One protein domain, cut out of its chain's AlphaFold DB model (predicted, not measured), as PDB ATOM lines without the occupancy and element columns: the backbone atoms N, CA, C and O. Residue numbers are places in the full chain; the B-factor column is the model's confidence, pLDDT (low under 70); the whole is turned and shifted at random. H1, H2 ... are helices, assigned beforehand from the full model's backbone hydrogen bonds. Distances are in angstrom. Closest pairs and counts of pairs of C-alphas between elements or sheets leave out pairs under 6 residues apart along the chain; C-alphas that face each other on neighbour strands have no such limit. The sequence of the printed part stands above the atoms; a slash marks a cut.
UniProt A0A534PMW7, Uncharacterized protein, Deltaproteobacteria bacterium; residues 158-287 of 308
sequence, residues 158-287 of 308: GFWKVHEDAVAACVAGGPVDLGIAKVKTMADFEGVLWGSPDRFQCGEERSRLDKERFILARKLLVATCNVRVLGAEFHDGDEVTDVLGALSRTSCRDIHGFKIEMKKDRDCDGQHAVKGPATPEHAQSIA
ATOM      1  N   GLY A 158     274.017 427.014 271.287       69.38
ATOM      2  CA  GLY A 158     275.136 426.476 272.066       69.38
ATOM      3  C   GLY A 158     276.502 426.842 271.481       69.38
ATOM      4  O   GLY A 158     277.389 427.239 272.230       69.38
ATOM      5  N   PHE A 159     276.641 426.798 270.155       77.81
ATOM      6  CA  PHE A 159     277.853 427.224 269.457       77.81
ATOM      7  C   PHE A 159     278.141 428.708 269.702       77.81
ATOM      8  O   PHE A 159     279.213 429.054 270.188       77.81
ATOM      9  N   TRP A 160     277.168 429.584 269.432       79.19
ATOM     10  CA  TRP A 160     277.339 431.041 269.536       79.19
ATOM     11  C   TRP A 160     277.649 431.522 270.945       79.19
ATOM     12  O   TRP A 160     278.286 432.552 271.126       79.19
ATOM     13  N   LYS A 161     277.207 430.764 271.945       72.50
ATOM     14  CA  LYS A 161     277.540 431.000 273.340       72.50
ATOM     15  C   LYS A 161     279.044 430.853 273.595       72.50
ATOM     16  O   LYS A 161     279.646 431.731 274.188       72.50
ATOM     17  N   VAL A 162     279.677 429.794 273.106       69.50
ATOM     18  CA  VAL A 162     281.067 429.458 273.480       69.50
ATOM     19  C   VAL A 162     282.130 429.911 272.468       69.50
ATOM     20  O   VAL A 162     283.297 429.562 272.611       69.50
ATOM     21  N   HIS A 163     281.748 430.678 271.441       74.69
ATOM     22  CA  HIS A 163     282.660 431.160 270.394       74.69
ATOM     23  C   HIS A 163     282.599 432.687 270.270       74.69
ATOM     24  O   HIS A 163     281.995 433.225 269.339       74.69
ATOM     25  N   GLU A 164     283.251 433.388 271.197       76.25
ATOM     26  CA  GLU A 164     283.293 434.856 271.239       76.25
ATOM     27  C   GLU A 164     283.836 435.464 269.934       76.25
ATOM     28  O   GLU A 164     283.233 436.383 269.387       76.25
ATOM     29  N   ASP A 165     284.882 434.880 269.339       76.75
ATOM     30  CA  ASP A 165     285.422 435.322 268.043       76.75
ATOM     31  C   ASP A 165     284.379 435.252 266.908       76.75
ATOM     32  O   ASP A 165     284.340 436.117 266.026       76.75
ATOM     33  N   ALA A 166     283.483 434.255 266.938       83.81
ATOM     34  CA  ALA A 166     282.370 434.172 265.993       83.81
ATOM     35  C   ALA A 166     281.377 435.320 266.223       83.81
ATOM     36  O   ALA A 166     280.907 435.945 265.267       83.81
ATOM     37  N   VAL A 167     281.061 435.609 267.489       86.19
ATOM     38  CA  VAL A 167     280.172 436.714 267.872       86.19
ATOM     39  C   VAL A 167     280.776 438.048 267.436       86.19
ATOM     40  O   VAL A 167     280.091 438.828 266.774       86.19
ATOM     41  N   ALA A 168     282.067 438.276 267.682       83.38
ATOM     42  CA  ALA A 168     282.786 439.469 267.249       83.38
ATOM     43  C   ALA A 168     282.730 439.650 265.720       83.38
ATOM     44  O   ALA A 168     282.454 440.749 265.226       83.38
ATOM     45  N   ALA A 169     282.900 438.567 264.952       86.69
ATOM     46  CA  ALA A 169     282.732 438.594 263.500       86.69
ATOM     47  C   ALA A 169     281.294 438.956 263.081       86.69
ATOM     48  O   ALA A 169     281.093 439.721 262.134       86.69
ATOM     49  N   CYS A 170     280.281 438.464 263.800       92.00
ATOM     50  CA  CYS A 170     278.884 438.820 263.550       92.00
ATOM     51  C   CYS A 170     278.591 440.304 263.848       92.00
ATOM     52  O   CYS A 170     277.907 440.969 263.053       92.00
ATOM     53  N   VAL A 171     279.137 440.833 264.950       89.88
ATOM     54  CA  VAL A 171     279.036 442.245 265.368       89.88
ATOM     55  C   VAL A 171     279.667 443.169 264.325       89.88
ATOM     56  O   VAL A 171     279.085 444.203 263.986       89.88
ATOM     57  N   ALA A 172     280.803 442.781 263.737       89.38
ATOM     58  CA  ALA A 172     281.469 443.540 262.674       89.38
ATOM     59  C   ALA A 172     280.598 443.725 261.413       89.38
ATOM     60  O   ALA A 172     280.796 444.679 260.659       89.38
ATOM     61  N   GLY A 173     279.588 442.869 261.209       89.56
ATOM     62  CA  GLY A 173     278.568 443.021 260.165       89.56
ATOM     63  C   GLY A 173     277.576 444.174 260.396       89.56
ATOM     64  O   GLY A 173     276.738 444.439 259.535       89.56
ATOM     65  N   GLY A 174     277.655 444.866 261.537       92.75
ATOM     66  CA  GLY A 174     276.844 446.033 261.884       92.75
ATOM     67  C   GLY A 174     275.626 445.717 262.764       92.75
ATOM     68  O   GLY A 174     275.414 444.570 263.161       92.75
ATOM     69  N   PRO A 175     274.790 446.722 263.080       93.94
ATOM     70  CA  PRO A 175     273.631 446.547 263.954       93.94
ATOM     71  C   PRO A 175     272.651 445.468 263.475       93.94
ATOM     72  O   PRO A 175     272.459 445.296 262.269       93.94
ATOM     73  N   VAL A 176     271.988 444.794 264.414       93.56
ATOM     74  CA  VAL A 176     270.870 443.873 264.147       93.56
ATOM     75  C   VAL A 176     269.625 444.405 264.848       93.56
ATOM     76  O   VAL A 176     269.674 444.795 266.015       93.56
ATOM     77  N   ASP A 177     268.518 444.463 264.116       93.25
ATOM     78  CA  ASP A 177     267.209 444.769 264.681       93.25
ATOM     79  C   ASP A 177     266.523 443.459 265.072       93.25
ATOM     80  O   ASP A 177     266.365 442.570 264.237       93.25
ATOM     81  N   LEU A 178     266.164 443.334 266.345       92.19
ATOM     82  CA  LEU A 178     265.471 442.177 266.898       92.19
ATOM     83  C   LEU A 178     264.013 442.503 267.241       92.19
ATOM     84  O   LEU A 178     263.395 441.772 268.012       92.19
ATOM     85  N   GLY A 179     263.473 443.626 266.757       90.06
ATOM     86  CA  GLY A 179     262.108 444.097 267.012       90.06
ATOM     87  C   GLY A 179     261.895 444.641 268.429       90.06
ATOM     88  O   GLY A 179     261.348 445.728 268.598       90.06
ATOM     89  N   ILE A 180     262.362 443.920 269.449       88.38
ATOM     90  CA  ILE A 180     262.305 444.322 270.865       88.38
ATOM     91  C   ILE A 180     263.541 445.094 271.333       88.38
ATOM     92  O   ILE A 180     263.516 445.720 272.388       88.38
ATOM     93  N   ALA A 181     264.629 445.026 270.568       89.88
ATOM     94  CA  ALA A 181     265.870 445.736 270.833       89.88
ATOM     95  C   ALA A 181     266.691 445.851 269.547       89.88
ATOM     96  O   ALA A 181     266.586 445.019 268.646       89.88
ATOM     97  N   LYS A 182     267.559 446.862 269.493       92.19
ATOM     98  CA  LYS A 182     268.553 447.012 268.428       92.19
ATOM     99  C   LYS A 182     269.942 446.786 269.003       92.19
ATOM    100  O   LYS A 182     270.458 447.662 269.693       92.19
ATOM    101  N   VAL A 183     270.544 445.647 268.678       92.12
ATOM    102  CA  VAL A 183     271.854 445.239 269.197       92.12
ATOM    103  C   VAL A 183     272.972 445.739 268.289       92.12
ATOM    104  O   VAL A 183     272.857 445.695 267.060       92.12
ATOM    105  N   LYS A 184     274.028 446.301 268.881       88.50
ATOM    106  CA  LYS A 184     275.094 447.003 268.144       88.50
ATOM    107  C   LYS A 184     276.489 446.672 268.645       88.50
ATOM    108  O   LYS A 184     277.431 446.738 267.864       88.50
ATOM    109  N   THR A 185     276.619 446.411 269.937       82.88
ATOM    110  CA  THR A 185     277.896 446.177 270.606       82.88
ATOM    111  C   THR A 185     278.040 444.713 270.988       82.88
ATOM    112  O   THR A 185     277.049 443.989 271.045       82.88
ATOM    113  N   MET A 186     279.269 444.290 271.283       82.88
ATOM    114  CA  MET A 186     279.548 442.946 271.790       82.88
ATOM    115  C   MET A 186     278.671 442.596 273.001       82.88
ATOM    116  O   MET A 186     277.949 441.602 272.977       82.88
ATOM    117  N   ALA A 187     278.612 443.513 273.971       77.19
ATOM    118  CA  ALA A 187     277.821 443.356 275.186       77.19
ATOM    119  C   ALA A 187     276.314 443.193 274.914       77.19
ATOM    120  O   ALA A 187     275.654 442.440 275.627       77.19
ATOM    121  N   ASP A 188     275.764 443.847 273.877       84.62
ATOM    122  CA  ASP A 188     274.351 443.676 273.500       84.62
ATOM    123  C   ASP A 188     274.090 442.271 272.932       84.62
ATOM    124  O   ASP A 188     273.062 441.653 273.215       84.62
ATOM    125  N   PHE A 189     275.007 441.769 272.094       89.06
ATOM    126  CA  PHE A 189     274.897 440.436 271.496       89.06
ATOM    127  C   PHE A 189     274.989 439.364 272.580       89.06
ATOM    128  O   PHE A 189     274.135 438.479 272.650       89.06
ATOM    129  N   GLU A 190     275.972 439.485 273.469       83.31
ATOM    130  CA  GLU A 190     276.131 438.615 274.632       83.31
ATOM    131  C   GLU A 190     274.918 438.702 275.560       83.31
ATOM    132  O   GLU A 190     274.402 437.668 275.976       83.31
ATOM    133  N   GLY A 191     274.373 439.901 275.780       81.81
ATOM    134  CA  GLY A 191     273.116 440.138 276.495       81.81
ATOM    135  C   GLY A 191     271.959 439.279 276.007       81.81
ATOM    136  O   GLY A 191     271.267 438.630 276.791       81.81
ATOM    137  N   VAL A 192     271.765 439.217 274.691       89.12
ATOM    138  CA  VAL A 192     270.698 438.411 274.090       89.12
ATOM    139  C   VAL A 192     271.010 436.914 274.163       89.12
ATOM    140  O   VAL A 192     270.112 436.115 274.454       89.12
ATOM    141  N   LEU A 193     272.259 436.507 273.918       83.94
ATOM    142  CA  LEU A 193     272.678 435.101 273.950       83.94
ATOM    143  C   LEU A 193     272.593 434.512 275.369       83.94
ATOM    144  O   LEU A 193     272.088 433.396 275.545       83.94
ATOM    145  N   TRP A 194     273.030 435.271 276.371       76.81
ATOM    146  CA  TRP A 194     273.230 434.831 277.752       76.81
ATOM    147  C   TRP A 194     272.143 435.249 278.729       76.81
ATOM    148  O   TRP A 194     271.986 434.587 279.752       76.81
ATOM    149  N   GLY A 195     271.357 436.280 278.411       75.25
ATOM    150  CA  GLY A 195     270.318 436.784 279.305       75.25
ATOM    151  C   GLY A 195     269.325 435.704 279.742       75.25
ATOM    152  O   GLY A 195     269.036 434.740 279.024       75.25
ATOM    153  N   SER A 196     268.771 435.836 280.941       74.62
ATOM    154  CA  SER A 196     267.708 434.931 281.382       74.62
ATOM    155  C   SER A 196     266.480 435.144 280.503       74.62
ATOM    156  O   SER A 196     266.150 436.293 280.269       74.62
ATOM    157  N   PRO A 197     265.764 434.117 280.018       76.38
ATOM    158  CA  PRO A 197     264.460 434.321 279.386       76.38
ATOM    159  C   PRO A 197     263.380 434.797 280.355       76.38
ATOM    160  O   PRO A 197     262.441 435.474 279.949       76.38
ATOM    161  N   ASP A 198     263.524 434.460 281.631       68.81
ATOM    162  CA  ASP A 198     262.514 434.716 282.654       68.81
ATOM    163  C   ASP A 198     262.672 436.086 283.304       68.81
ATOM    164  O   ASP A 198     261.727 436.584 283.905       68.81
ATOM    165  N   ARG A 199     263.857 436.702 283.203       73.38
ATOM    166  CA  ARG A 199     264.179 437.946 283.912       73.38
ATOM    167  C   ARG A 199     264.983 438.913 283.061       73.38
ATOM    168  O   ARG A 199     265.936 438.493 282.405       73.38
ATOM    169  N   PHE A 200     264.640 440.195 283.124       77.81
ATOM    170  CA  PHE A 200     265.500 441.269 282.619       77.81
ATOM    171  C   PHE A 200     266.820 441.319 283.418       77.81
ATOM    172  O   PHE A 200     266.902 440.752 284.512       77.81
ATOM    173  N   GLN A 201     267.837 442.039 282.925       65.31
ATOM    174  CA  GLN A 201     269.155 442.197 283.587       65.31
ATOM    175  C   GLN A 201     269.076 442.673 285.049       65.31
ATOM    176  O   GLN A 201     269.997 442.463 285.832       65.31
ATOM    177  N   CYS A 202     267.947 443.258 285.439       58.81
ATOM    178  CA  CYS A 202     267.691 443.794 286.768       58.81
ATOM    179  C   CYS A 202     266.941 442.834 287.717       58.81
ATOM    180  O   CYS A 202     266.619 443.209 288.844       58.81
ATOM    181  N   GLY A 203     266.635 441.609 287.276       58.88
ATOM    182  CA  GLY A 203     265.923 440.593 288.061       58.88
ATOM    183  C   GLY A 203     264.392 440.676 288.002       58.88
ATOM    184  O   GLY A 203     263.735 439.716 288.415       58.88
ATOM    185  N   GLU A 204     263.832 441.763 287.455       74.50
ATOM    186  CA  GLU A 204     262.400 441.878 287.149       74.50
ATOM    187  C   GLU A 204     261.969 440.733 286.231       74.50
ATOM    188  O   GLU A 204     262.646 440.424 285.245       74.50
ATOM    189  N   GLU A 205     260.855 440.091 286.573       75.00
ATOM    190  CA  GLU A 205     260.310 438.995 285.783       75.00
ATOM    191  C   GLU A 205     259.741 439.513 284.470       75.00
ATOM    192  O   GLU A 205     259.018 440.507 284.424       75.00
ATOM    193  N   ARG A 206     260.049 438.807 283.384       82.50
ATOM    194  CA  ARG A 206     259.383 439.051 282.114       82.50
ATOM    195  C   ARG A 206     257.944 438.577 282.200       82.50
ATOM    196  O   ARG A 206     257.679 437.461 282.650       82.50
ATOM    197  N   SER A 207     257.030 439.378 281.655       87.69
ATOM    198  CA  SER A 207     255.693 438.885 281.334       87.69
ATOM    199  C   SER A 207     255.797 437.690 280.380       87.69
ATOM    200  O   SER A 207     256.807 437.493 279.689       87.69
ATOM    201  N   ARG A 208     254.731 436.887 280.291       86.56
ATOM    202  CA  ARG A 208     254.682 435.764 279.342       86.56
ATOM    203  C   ARG A 208     254.995 436.232 277.915       86.56
ATOM    204  O   ARG A 208     255.729 435.550 277.204       86.56
ATOM    205  N   LEU A 209     254.484 437.399 277.518       88.25
ATOM    206  CA  LEU A 209     254.730 437.978 276.200       88.25
ATOM    207  C   LEU A 209     256.200 438.369 276.009       88.25
ATOM    208  O   LEU A 209     256.799 438.006 274.997       88.25
ATOM    209  N   ASP A 210     256.797 439.067 276.975       89.19
ATOM    210  CA  ASP A 210     258.189 439.514 276.870       89.19
ATOM    211  C   ASP A 210     259.166 438.332 276.868       89.19
ATOM    212  O   ASP A 210     260.144 438.340 276.119       89.19
ATOM    213  N   LYS A 211     258.874 437.269 277.625       85.00
ATOM    214  CA  LYS A 211     259.632 436.010 277.589       85.00
ATOM    215  C   LYS A 211     259.575 435.349 276.211       85.00
ATOM    216  O   LYS A 211     260.606 434.936 275.675       85.00
ATOM    217  N   GLU A 212     258.383 435.240 275.625       84.62
ATOM    218  CA  GLU A 212     258.203 434.659 274.291       84.62
ATOM    219  C   GLU A 212     258.951 435.474 273.225       84.62
ATOM    220  O   GLU A 212     259.717 434.903 272.440       84.62
ATOM    221  N   ARG A 213     258.822 436.805 273.261       91.69
ATOM    222  CA  ARG A 213     259.545 437.713 272.363       91.69
ATOM    223  C   ARG A 213     261.055 437.608 272.527       91.69
ATOM    224  O   ARG A 213     261.760 437.521 271.528       91.69
ATOM    225  N   PHE A 214     261.561 437.563 273.756       89.56
ATOM    226  CA  PHE A 214     262.995 437.454 274.013       89.56
ATOM    227  C   PHE A 214     263.590 436.155 273.454       89.56
ATOM    228  O   PHE A 214     264.640 436.173 272.810       89.56
ATOM    229  N   ILE A 215     262.900 435.021 273.620       83.69
ATOM    230  CA  ILE A 215     263.357 433.740 273.062       83.69
ATOM    231  C   ILE A 215     263.355 433.773 271.527       83.69
ATOM    232  O   ILE A 215     264.294 433.262 270.910       83.69
ATOM    233  N   LEU A 216     262.326 434.361 270.906       87.69
ATOM    234  CA  LEU A 216     262.262 434.499 269.450       87.69
ATOM    235  C   LEU A 216     263.343 435.458 268.921       87.69
ATOM    236  O   LEU A 216     264.058 435.114 267.986       87.69
ATOM    237  N   ALA A 217     263.543 436.603 269.574       91.56
ATOM    238  CA  ALA A 217     264.601 437.562 269.261       91.56
ATOM    239  C   ALA A 217     265.998 436.927 269.336       91.56
ATOM    240  O   ALA A 217     266.818 437.115 268.440       91.56
ATOM    241  N   ARG A 218     266.267 436.099 270.352       88.81
ATOM    242  CA  ARG A 218     267.524 435.340 270.442       88.81
ATOM    243  C   ARG A 218     267.718 434.382 269.271       88.81
ATOM    244  O   ARG A 218     268.825 434.263 268.754       88.81
ATOM    245  N   LYS A 219     266.662 433.681 268.859       85.94
ATOM    246  CA  LYS A 219     266.716 432.785 267.694       85.94
ATOM    247  C   LYS A 219     266.998 433.565 266.412       85.94
ATOM    248  O   LYS A 219     267.849 433.146 265.633       85.94
ATOM    249  N   LEU A 220     266.362 434.724 266.242       90.44
ATOM    250  CA  LEU A 220     266.629 435.632 265.130       90.44
ATOM    251  C   LEU A 220     268.077 436.132 265.118       90.44
ATOM    252  O   LEU A 220     268.693 436.182 264.053       90.44
ATOM    253  N   LEU A 221     268.648 436.439 266.286       91.75
ATOM    254  CA  LEU A 221     270.058 436.807 266.401       91.75
ATOM    255  C   LEU A 221     270.978 435.675 265.919       91.75
ATOM    256  O   LEU A 221     271.842 435.910 265.076       91.75
ATOM    257  N   VAL A 222     270.756 434.447 266.399       87.25
ATOM    258  CA  VAL A 222     271.520 433.255 265.985       87.25
ATOM    259  C   VAL A 222     271.425 433.031 264.474       87.25
ATOM    260  O   VAL A 222     272.448 432.875 263.810       87.25
ATOM    261  N   ALA A 223     270.217 433.082 263.910       86.25
ATOM    262  CA  ALA A 223     270.008 432.924 262.474       86.25
ATOM    263  C   ALA A 223     270.725 434.023 261.670       86.25
ATOM    264  O   ALA A 223     271.420 433.738 260.696       86.25
ATOM    265  N   THR A 224     270.656 435.273 262.134       90.94
ATOM    266  CA  THR A 224     271.367 436.401 261.516       90.94
ATOM    267  C   THR A 224     272.882 436.190 261.524       90.94
ATOM    268  O   THR A 224     273.545 436.443 260.516       90.94
ATOM    269  N   CYS A 225     273.444 435.696 262.628       89.38
ATOM    270  CA  CYS A 225     274.875 435.418 262.715       89.38
ATOM    271  C   CYS A 225     275.308 434.227 261.854       89.38
ATOM    272  O   CYS A 225     276.359 434.304 261.216       89.38
ATOM    273  N   ASN A 226     274.474 433.190 261.726       86.50
ATOM    274  CA  ASN A 226     274.703 432.106 260.767       86.50
ATOM    275  C   ASN A 226     274.800 432.642 259.329       86.50
ATOM    276  O   ASN A 226     275.710 432.271 258.590       86.50
ATOM    277  N   VAL A 227     273.919 433.564 258.933       86.75
ATOM    278  CA  VAL A 227     273.988 434.186 257.600       86.75
ATOM    279  C   VAL A 227     275.267 435.008 257.435       86.75
ATOM    280  O   VAL A 227     275.971 434.864 256.439       86.75
ATOM    281  N   ARG A 228     275.603 435.846 258.419       89.81
ATOM    282  CA  ARG A 228     276.742 436.775 258.319       89.81
ATOM    283  C   ARG A 228     278.102 436.088 258.327       89.81
ATOM    284  O   ARG A 228     278.971 436.463 257.549       89.81
ATOM    285  N   VAL A 229     278.300 435.139 259.236       87.62
ATOM    286  CA  VAL A 229     279.624 434.561 259.513       87.62
ATOM    287  C   VAL A 229     279.829 433.266 258.745       87.62
ATOM    288  O   VAL A 229     280.908 433.024 258.211       87.62
ATOM    289  N   LEU A 230     278.790 432.436 258.672       83.31
ATOM    290  CA  LEU A 230     278.883 431.111 258.069       83.31
ATOM    291  C   LEU A 230     278.390 431.124 256.619       83.31
ATOM    292  O   LEU A 230     278.724 430.229 255.853       83.31
ATOM    293  N   GLY A 231     277.641 432.146 256.197       81.88
ATOM    294  CA  GLY A 231     277.033 432.185 254.868       81.88
ATOM    295  C   GLY A 231     275.864 431.213 254.738       81.88
ATOM    296  O   GLY A 231     275.698 430.600 253.684       81.88
ATOM    297  N   ALA A 232     275.104 431.019 255.821       81.62
ATOM    298  CA  ALA A 232     273.799 430.375 255.758       81.62
ATOM    299  C   ALA A 232     272.801 431.220 254.945       81.62
ATOM    300  O   ALA A 232     273.016 432.409 254.711       81.62
ATOM    301  N   GLU A 233     271.681 430.611 254.574       77.00
ATOM    302  CA  GLU A 233     270.544 431.289 253.952       77.00
ATOM    303  C   GLU A 233     269.330 431.201 254.888       77.00
ATOM    304  O   GLU A 233     269.132 430.182 255.562       77.00
ATOM    305  N   PHE A 234     268.529 432.270 254.927       71.06
ATOM    306  CA  PHE A 234     267.149 432.194 255.414       71.06
ATOM    307  C   PHE A 234     266.335 431.390 254.397       71.06
ATOM    308  O   PHE A 234     266.566 431.529 253.190       71.06
ATOM    309  N   HIS A 235     265.431 430.527 254.855       59.78
ATOM    310  CA  HIS A 235     264.585 429.767 253.946       59.78
ATOM    311  C   HIS A 235     263.435 430.687 253.535       59.78
ATOM    312  O   HIS A 235     262.380 430.694 254.137       59.78
ATOM    313  N   ASP A 236     263.699 431.493 252.506       52.75
ATOM    314  CA  ASP A 236     262.820 432.527 251.952       52.75
ATOM    315  C   ASP A 236     262.850 433.849 252.747       52.75
ATOM    316  O   ASP A 236     262.644 433.915 253.954       52.75
ATOM    317  N   GLY A 237     263.162 434.957 252.061       49.62
ATOM    318  CA  GLY A 237     263.375 436.281 252.677       49.62
ATOM    319  C   GLY A 237     262.159 436.876 253.404       49.62
ATOM    320  O   GLY A 237     262.304 437.875 254.114       49.62
ATOM    321  N   ASP A 238     260.992 436.251 253.256       54.56
ATOM    322  CA  ASP A 238     259.765 436.575 253.980       54.56
ATOM    323  C   ASP A 238     259.855 436.151 255.463       54.56
ATOM    324  O   ASP A 238     259.354 436.876 256.321       54.56
ATOM    325  N   GLU A 239     260.631 435.106 255.807       70.69
ATOM    326  CA  GLU A 239     260.787 434.611 257.190       70.69
ATOM    327  C   GLU A 239     261.292 435.691 258.160       70.69
ATOM    328  O   GLU A 239     260.781 435.828 259.270       70.69
ATOM    329  N   VAL A 240     262.285 436.502 257.773       78.19
ATOM    330  CA  VAL A 240     262.831 437.545 258.668       78.19
ATOM    331  C   VAL A 240     261.810 438.653 258.905       78.19
ATOM    332  O   VAL A 240     261.657 439.133 260.030       78.19
ATOM    333  N   THR A 241     261.108 439.064 257.848       81.62
ATOM    334  CA  THR A 241     260.092 440.120 257.929       81.62
ATOM    335  C   THR A 241     258.899 439.649 258.756       81.62
ATOM    336  O   THR A 241     258.399 440.407 259.589       81.62
ATOM    337  N   ASP A 242     258.495 438.392 258.598       83.94
ATOM    338  CA  ASP A 242     257.402 437.777 259.342       83.94
ATOM    339  C   ASP A 242     257.751 437.572 260.818       83.94
ATOM    340  O   ASP A 242     256.943 437.904 261.689       83.94
ATOM    341  N   VAL A 243     258.979 437.142 261.127       85.38
ATOM    342  CA  VAL A 243     259.476 437.039 262.508       85.38
ATOM    343  C   VAL A 243     259.515 438.415 263.180       85.38
ATOM    344  O   VAL A 243     259.029 438.564 264.306       85.38
ATOM    345  N   LEU A 244     260.032 439.447 262.504       86.88
ATOM    346  CA  LEU A 244     260.004 440.827 263.012       86.88
ATOM    347  C   LEU A 244     258.563 441.334 263.186       86.88
ATOM    348  O   LEU A 244     258.237 441.983 264.186       86.88
ATOM    349  N   GLY A 245     257.681 440.979 262.253       85.75
ATOM    350  CA  GLY A 245     256.247 441.223 262.333       85.75
ATOM    351  C   GLY A 245     255.630 440.596 263.583       85.75
ATOM    352  O   GLY A 245     254.942 441.288 264.332       85.75
ATOM    353  N   ALA A 246     255.914 439.323 263.861       85.94
ATOM    354  CA  ALA A 246     255.425 438.606 265.037       85.94
ATOM    355  C   ALA A 246     255.944 439.205 266.352       85.94
ATOM    356  O   ALA A 246     255.169 439.377 267.293       85.94
ATOM    357  N   LEU A 247     257.218 439.607 266.404       88.00
ATOM    358  CA  LEU A 247     257.831 440.255 267.569       88.00
ATOM    359  C   LEU A 247     257.127 441.567 267.949       88.00
ATOM    360  O   LEU A 247     257.034 441.893 269.132       88.00
ATOM    361  N   SER A 248     256.560 442.280 266.973       86.38
ATOM    362  CA  SER A 248     255.798 443.513 267.212       86.38
ATOM    363  C   SER A 248     254.362 443.286 267.724       86.38
ATOM    364  O   SER A 248     253.732 444.208 268.248       86.38
ATOM    365  N   ARG A 249     253.826 442.063 267.603       87.06
ATOM    366  CA  ARG A 249     252.437 441.710 267.957       87.06
ATOM    367  C   ARG A 249     252.325 441.169 269.381       87.06
ATOM    368  O   ARG A 249     253.322 440.926 270.052       87.06
ATOM    369  N   THR A 250     251.091 440.995 269.854       87.94
ATOM    370  CA  THR A 250     250.771 440.466 271.193       87.94
ATOM    371  C   THR A 250     250.240 439.026 271.171       87.94
ATOM    372  O   THR A 250     249.850 438.523 272.220       87.94
ATOM    373  N   SER A 251     250.182 438.363 270.006       87.88
ATOM    374  CA  SER A 251     249.775 436.950 269.897       87.88
ATOM    375  C   SER A 251     250.934 436.055 270.331       87.88
ATOM    376  O   SER A 251     251.920 435.904 269.609       87.88
ATOM    377  N   CYS A 252     250.829 435.465 271.518       85.31
ATOM    378  CA  CYS A 252     251.833 434.537 272.025       85.31
ATOM    379  C   CYS A 252     251.777 433.206 271.268       85.31
ATOM    380  O   CYS A 252     252.807 432.551 271.134       85.31
ATOM    381  N   ARG A 253     250.615 432.843 270.705       82.56
ATOM    382  CA  ARG A 253     250.476 431.719 269.766       82.56
ATOM    383  C   ARG A 253     251.348 431.901 268.519       82.56
ATOM    384  O   ARG A 253     252.110 430.993 268.192       82.56
ATOM    385  N   ASP A 254     251.284 433.062 267.868       82.81
ATOM    386  CA  ASP A 254     252.045 433.331 266.635       82.81
ATOM    387  C   ASP A 254     253.551 433.319 266.927       82.81
ATOM    388  O   ASP A 254     254.324 432.646 266.247       82.81
ATOM    389  N   ILE A 255     253.963 434.005 268.000       82.19
ATOM    390  CA  ILE A 255     255.364 434.052 268.446       82.19
ATOM    391  C   ILE A 255     255.878 432.639 268.758       82.19
ATOM    392  O   ILE A 255     256.997 432.280 268.382       82.19
ATOM    393  N   HIS A 256     255.061 431.814 269.415       76.44
ATOM    394  CA  HIS A 256     255.414 430.433 269.717       76.44
ATOM    395  C   HIS A 256     255.572 429.578 268.450       76.44
ATOM    396  O   HIS A 256     256.518 428.790 268.368       76.44
ATOM    397  N   GLY A 257     254.705 429.765 267.450       73.75
ATOM    398  CA  GLY A 257     254.814 429.113 266.141       73.75
ATOM    399  C   GLY A 257     256.171 429.371 265.484       73.75
ATOM    400  O   GLY A 257     256.906 428.423 265.199       73.75
ATOM    401  N   PHE A 258     256.572 430.641 265.380       80.81
ATOM    402  CA  PHE A 258     257.884 431.012 264.834       80.81
ATOM    403  C   PHE A 258     259.053 430.477 265.671       80.81
ATOM    404  O   PHE A 258     260.076 430.059 265.130       80.81
ATOM    405  N   LYS A 259     258.927 430.408 267.004       75.50
ATOM    406  CA  LYS A 259     259.967 429.795 267.852       75.50
ATOM    407  C   LYS A 259     260.205 428.322 267.522       75.50
ATOM    408  O   LYS A 259     261.359 427.881 267.616       75.50
ATOM    409  N   ILE A 260     259.142 427.574 267.218       67.75
ATOM    410  CA  ILE A 260     259.210 426.163 266.811       67.75
ATOM    411  C   ILE A 260     259.846 426.056 265.430       67.75
ATOM    412  O   ILE A 260     260.758 425.253 265.252       67.75
ATOM    413  N   GLU A 261     259.418 426.883 264.480       70.00
ATOM    414  CA  GLU A 261     259.963 426.904 263.122       70.00
ATOM    415  C   GLU A 261     261.468 427.185 263.124       70.00
ATOM    416  O   GLU A 261     262.252 426.343 262.691       70.00
ATOM    417  N   MET A 262     261.906 428.245 263.806       68.69
ATOM    418  CA  MET A 262     263.329 428.559 263.980       68.69
ATOM    419  C   MET A 262     264.077 427.573 264.902       68.69
ATOM    420  O   MET A 262     265.278 427.707 265.117       68.69
ATOM    421  N   LYS A 263     263.399 426.608 265.546       60.47
ATOM    422  CA  LYS A 263     264.060 425.485 266.249       60.47
ATOM    423  C   LYS A 263     264.453 424.370 265.274       60.47
ATOM    424  O   LYS A 263     265.290 423.545 265.630       60.47
ATOM    425  N   LYS A 264     263.854 424.328 264.079       55.91
ATOM    426  CA  LYS A 264     264.194 423.351 263.036       55.91
ATOM    427  C   LYS A 264     265.559 423.641 262.395       55.91
ATOM    428  O   LYS A 264     266.148 422.728 261.826       55.91
ATOM    429  N   ASP A 265     266.104 424.844 262.587       54.50
ATOM    430  CA  ASP A 265     267.510 425.169 262.329       54.50
ATOM    431  C   ASP A 265     268.414 424.507 263.388       54.50
ATOM    432  O   ASP A 265     268.579 425.012 264.502       54.50
ATOM    433  N   ARG A 266     268.962 423.331 263.055       56.53
ATOM    434  CA  ARG A 266     269.916 422.585 263.896       56.53
ATOM    435  C   ARG A 266     271.368 422.947 263.570       56.53
ATOM    436  O   ARG A 266     271.650 423.534 262.529       56.53
ATOM    437  N   ASP A 267     272.269 422.582 264.484       61.53
ATOM    438  CA  ASP A 267     273.713 422.581 264.248       61.53
ATOM    439  C   ASP A 267     274.054 421.663 263.071       61.53
ATOM    440  O   ASP A 267     273.803 420.458 263.104       61.53
ATOM    441  N   CYS A 268     274.634 422.256 262.044       64.88
ATOM    442  CA  CYS A 268     275.090 421.627 260.828       64.88
ATOM    443  C   CYS A 268     276.564 421.990 260.640       64.88
ATOM    444  O   CYS A 268     276.887 423.141 260.336       64.88
ATOM    445  N   ASP A 269     277.452 421.009 260.803       55.84
ATOM    446  CA  ASP A 269     278.891 421.194 260.604       55.84
ATOM    447  C   ASP A 269     279.210 421.392 259.114       55.84
ATOM    448  O   ASP A 269     279.460 420.454 258.352       55.84
ATOM    449  N   GLY A 270     279.254 422.653 258.690       53.97
ATOM    450  CA  GLY A 270     280.144 423.060 257.611       53.97
ATOM    451  C   GLY A 270     281.567 423.104 258.166       53.97
ATOM    452  O   GLY A 270     281.768 423.585 259.274       53.97
ATOM    453  N   GLN A 271     282.570 422.619 257.428       46.47
ATOM    454  CA  GLN A 271     283.985 422.726 257.819       46.47
ATOM    455  C   GLN A 271     284.422 424.200 257.927       46.47
ATOM    456  O   GLN A 271     285.046 424.754 257.022       46.47
ATOM    457  N   HIS A 272     284.110 424.850 259.039       49.78
ATOM    458  CA  HIS A 272     284.558 426.185 259.381       49.78
ATOM    459  C   HIS A 272     285.123 426.117 260.794       49.78
ATOM    460  O   HIS A 272     284.412 426.229 261.785       49.78
ATOM    461  N   ALA A 273     286.433 425.883 260.872       43.03
ATOM    462  CA  ALA A 273     287.178 425.955 262.117       43.03
ATOM    463  C   ALA A 273     287.224 427.417 262.583       43.03
ATOM    464  O   ALA A 273     288.170 428.144 262.275       43.03
ATOM    465  N   VAL A 274     286.189 427.856 263.297       51.38
ATOM    466  CA  VAL A 274     286.283 429.068 264.103       51.38
ATOM    467  C   VAL A 274     287.151 428.713 265.307       51.38
ATOM    468  O   VAL A 274     286.821 427.824 266.087       51.38
ATOM    469  N   LYS A 275     288.329 429.330 265.394       40.09
ATOM    470  CA  LYS A 275     289.205 429.217 266.564       40.09
ATOM    471  C   LYS A 275     288.704 430.165 267.654       40.09
ATOM    472  O   LYS A 275     288.174 431.211 267.309       40.09
ATOM    473  N   GLY A 276     288.944 429.804 268.915       45.88
ATOM    474  CA  GLY A 276     288.845 430.703 270.072       45.88
ATOM    475  C   GLY A 276     288.311 429.988 271.321       45.88
ATOM    476  O   GLY A 276     287.276 429.331 271.222       45.88
ATOM    477  N   PRO A 277     288.986 430.060 272.483       47.34
ATOM    478  CA  PRO A 277     288.373 429.710 273.755       47.34
ATOM    479  C   PRO A 277     287.698 430.947 274.367       47.34
ATOM    480  O   PRO A 277     288.368 431.932 274.654       47.34
ATOM    481  N   ALA A 278     286.392 430.863 274.619       48.19
ATOM    482  CA  ALA A 278     285.679 431.704 275.581       48.19
ATOM    483  C   ALA A 278     284.633 430.833 276.290       48.19
ATOM    484  O   ALA A 278     283.944 430.036 275.646       48.19
ATOM    485  N   THR A 279     284.549 430.918 277.619       53.38
ATOM    486  CA  THR A 279     283.625 430.083 278.396       53.38
ATOM    487  C   THR A 279     282.299 430.809 278.645       53.38
ATOM    488  O   THR A 279     282.260 432.043 278.660       53.38
ATOM    489  N   PRO A 280     281.197 430.066 278.845       52.03
ATOM    490  CA  PRO A 280     279.894 430.624 279.194       52.03
ATOM    491  C   PRO A 280     279.884 431.697 280.284       52.03
ATOM    492  O   PRO A 280     279.124 432.662 280.222       52.03
ATOM    493  N   GLU A 281     280.740 431.507 281.279       45.38
ATOM    494  CA  GLU A 281     280.841 432.327 282.476       45.38
ATOM    495  C   GLU A 281     281.451 433.694 282.160       45.38
ATOM    496  O   GLU A 281     280.986 434.712 282.675       45.38
ATOM    497  N   HIS A 282     282.421 433.725 281.244       44.25
ATOM    498  CA  HIS A 282     283.083 434.951 280.838       44.25
ATOM    499  C   HIS A 282     282.114 435.902 280.121       44.25
ATOM    500  O   HIS A 282     281.918 437.043 280.540       44.25
ATOM    501  N   ALA A 283     281.412 435.404 279.103       47.31
ATOM    502  CA  ALA A 283     280.461 436.207 278.341       47.31
ATOM    503  C   ALA A 283     279.235 436.630 279.178       47.31
ATOM    504  O   ALA A 283     278.664 437.695 278.949       47.31
ATOM    505  N   GLN A 284     278.843 435.850 280.195       53.38
ATOM    506  CA  GLN A 284     277.777 436.239 281.123       53.38
ATOM    507  C   GLN A 284     278.177 437.421 282.028       53.38
ATOM    508  O   GLN A 284     277.307 438.205 282.402       53.38
ATOM    509  N   SER A 285     279.465 437.569 282.358       44.38
ATOM    510  CA  SER A 285     279.967 438.640 283.234       44.38
ATOM    511  C   SER A 285     279.938 440.035 282.592       44.38
ATOM    512  O   SER A 285     279.803 441.040 283.287       44.38
ATOM    513  N   ILE A 286     280.013 440.099 281.259       55.34
ATOM    514  CA  ILE A 286     280.070 441.348 280.479       55.34
ATOM    515  C   ILE A 286     278.778 441.648 279.696       55.34
ATOM    516  O   ILE A 286     278.626 442.740 279.140       55.34
ATOM    517  N   ALA A 287     277.841 440.697 279.673       62.41
ATOM    518  CA  ALA A 287     276.575 440.785 278.958       62.41
ATOM    519  C   ALA A 287     275.664 441.901 279.501       62.41
ATOM    520  O   ALA A 287     275.395 441.997 280.700       62.41
TER     521      ALA A 287
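AT A GLANCE: This is residues 158 to 287 of the 308 residues of an uncharacterized protein of Deltaproteobacteria bacterium (UniProt A0A534PMW7). One long helix, H4, runs through the middle of the domain, with H5 and H6 packed on one side of it as a three-helix bundle and the short helices H2 and H3 crossing it on the other side. H1 and H7 pack on H3, and the long stretch of residues 262 to 279 wraps round the outside from H6 to H7. The printed part has 130 residues with seven named helices, H1 to H7 in order along the chain, and no named strand; the class is all helix, with 74 residues in the named helices. It is compact, with a radius of gyration of the C-alphas of 14.4 A, and spans 40 by 37 by 23 A.

IN THESE COORDINATES: H4, residues 208 to 230, is the longest at 32.6 A, from C-alpha 208 at (254.682, 435.764, 279.342) to C-alpha 230 at (278.883, 431.111, 258.069). H5, residues 238 to 248, measures 15.5 A, and H6, residues 252 to 261, 14.3 A. H2 is residues 164 to 172, 12.3 A, and H3 residues 186 to 194, 11.9 A. H1, residues 158 to 162, begins at C-alpha 158 (275.136, 426.476, 272.066). H7, residues 280 to 286, ends at C-alpha 286 (280.070, 441.348, 280.479).

HOW THE PARTS SIT: H4, H5 and H6 form an up and down bundle, each helix running against the one before it. H4 and H5, a helical hairpin, touch at C-alphas 213 and 247, 5.7 A apart, with a shallow tilt of 30 degrees. H5 and H6, also a hairpin, touch at Ala 246 and Ile 255, C-alphas 5.7 A apart; their shallow tilt of 32 degrees is only just short of steep. H6 touches H4 at Lys 259 and Leu 216, C-alphas 5.5 A apart, the same way. H4 touches H3 with residues 214 to 221 alone, C-alphas 218 and 192 being closest at 5.7 A, at a steep tilt of 59 degrees. With residues 225 to 229 alone it touches H2, about perpendicular at 87 degrees; C-alphas 225 and 170 are closest at 5.3 A. H3 touches H7, Trp 194 and Gln 284 being closest with C-alphas 5.8 A apart, and H1, at Leu 193 and Lys 161, C-alphas 6.4 A apart. H4 and H7 are apart. In H2 to H6 every O i to N i+4 pair is within hydrogen-bond range; H7 has 2 of 3, and H1 0 of 1, with 1 of 2 O i to N i+3 pairs.

THE WHOLE: The C-alphas farthest apart, of Glu 204 and Gln 271, are 41.1 A apart. The printed part has no cut. The links H2 to H3, H3 to H4 and H6 to H7 are long. Mean pLDDT of the printed part is 75.9; 37 residues are under 70, among them 262 to 287.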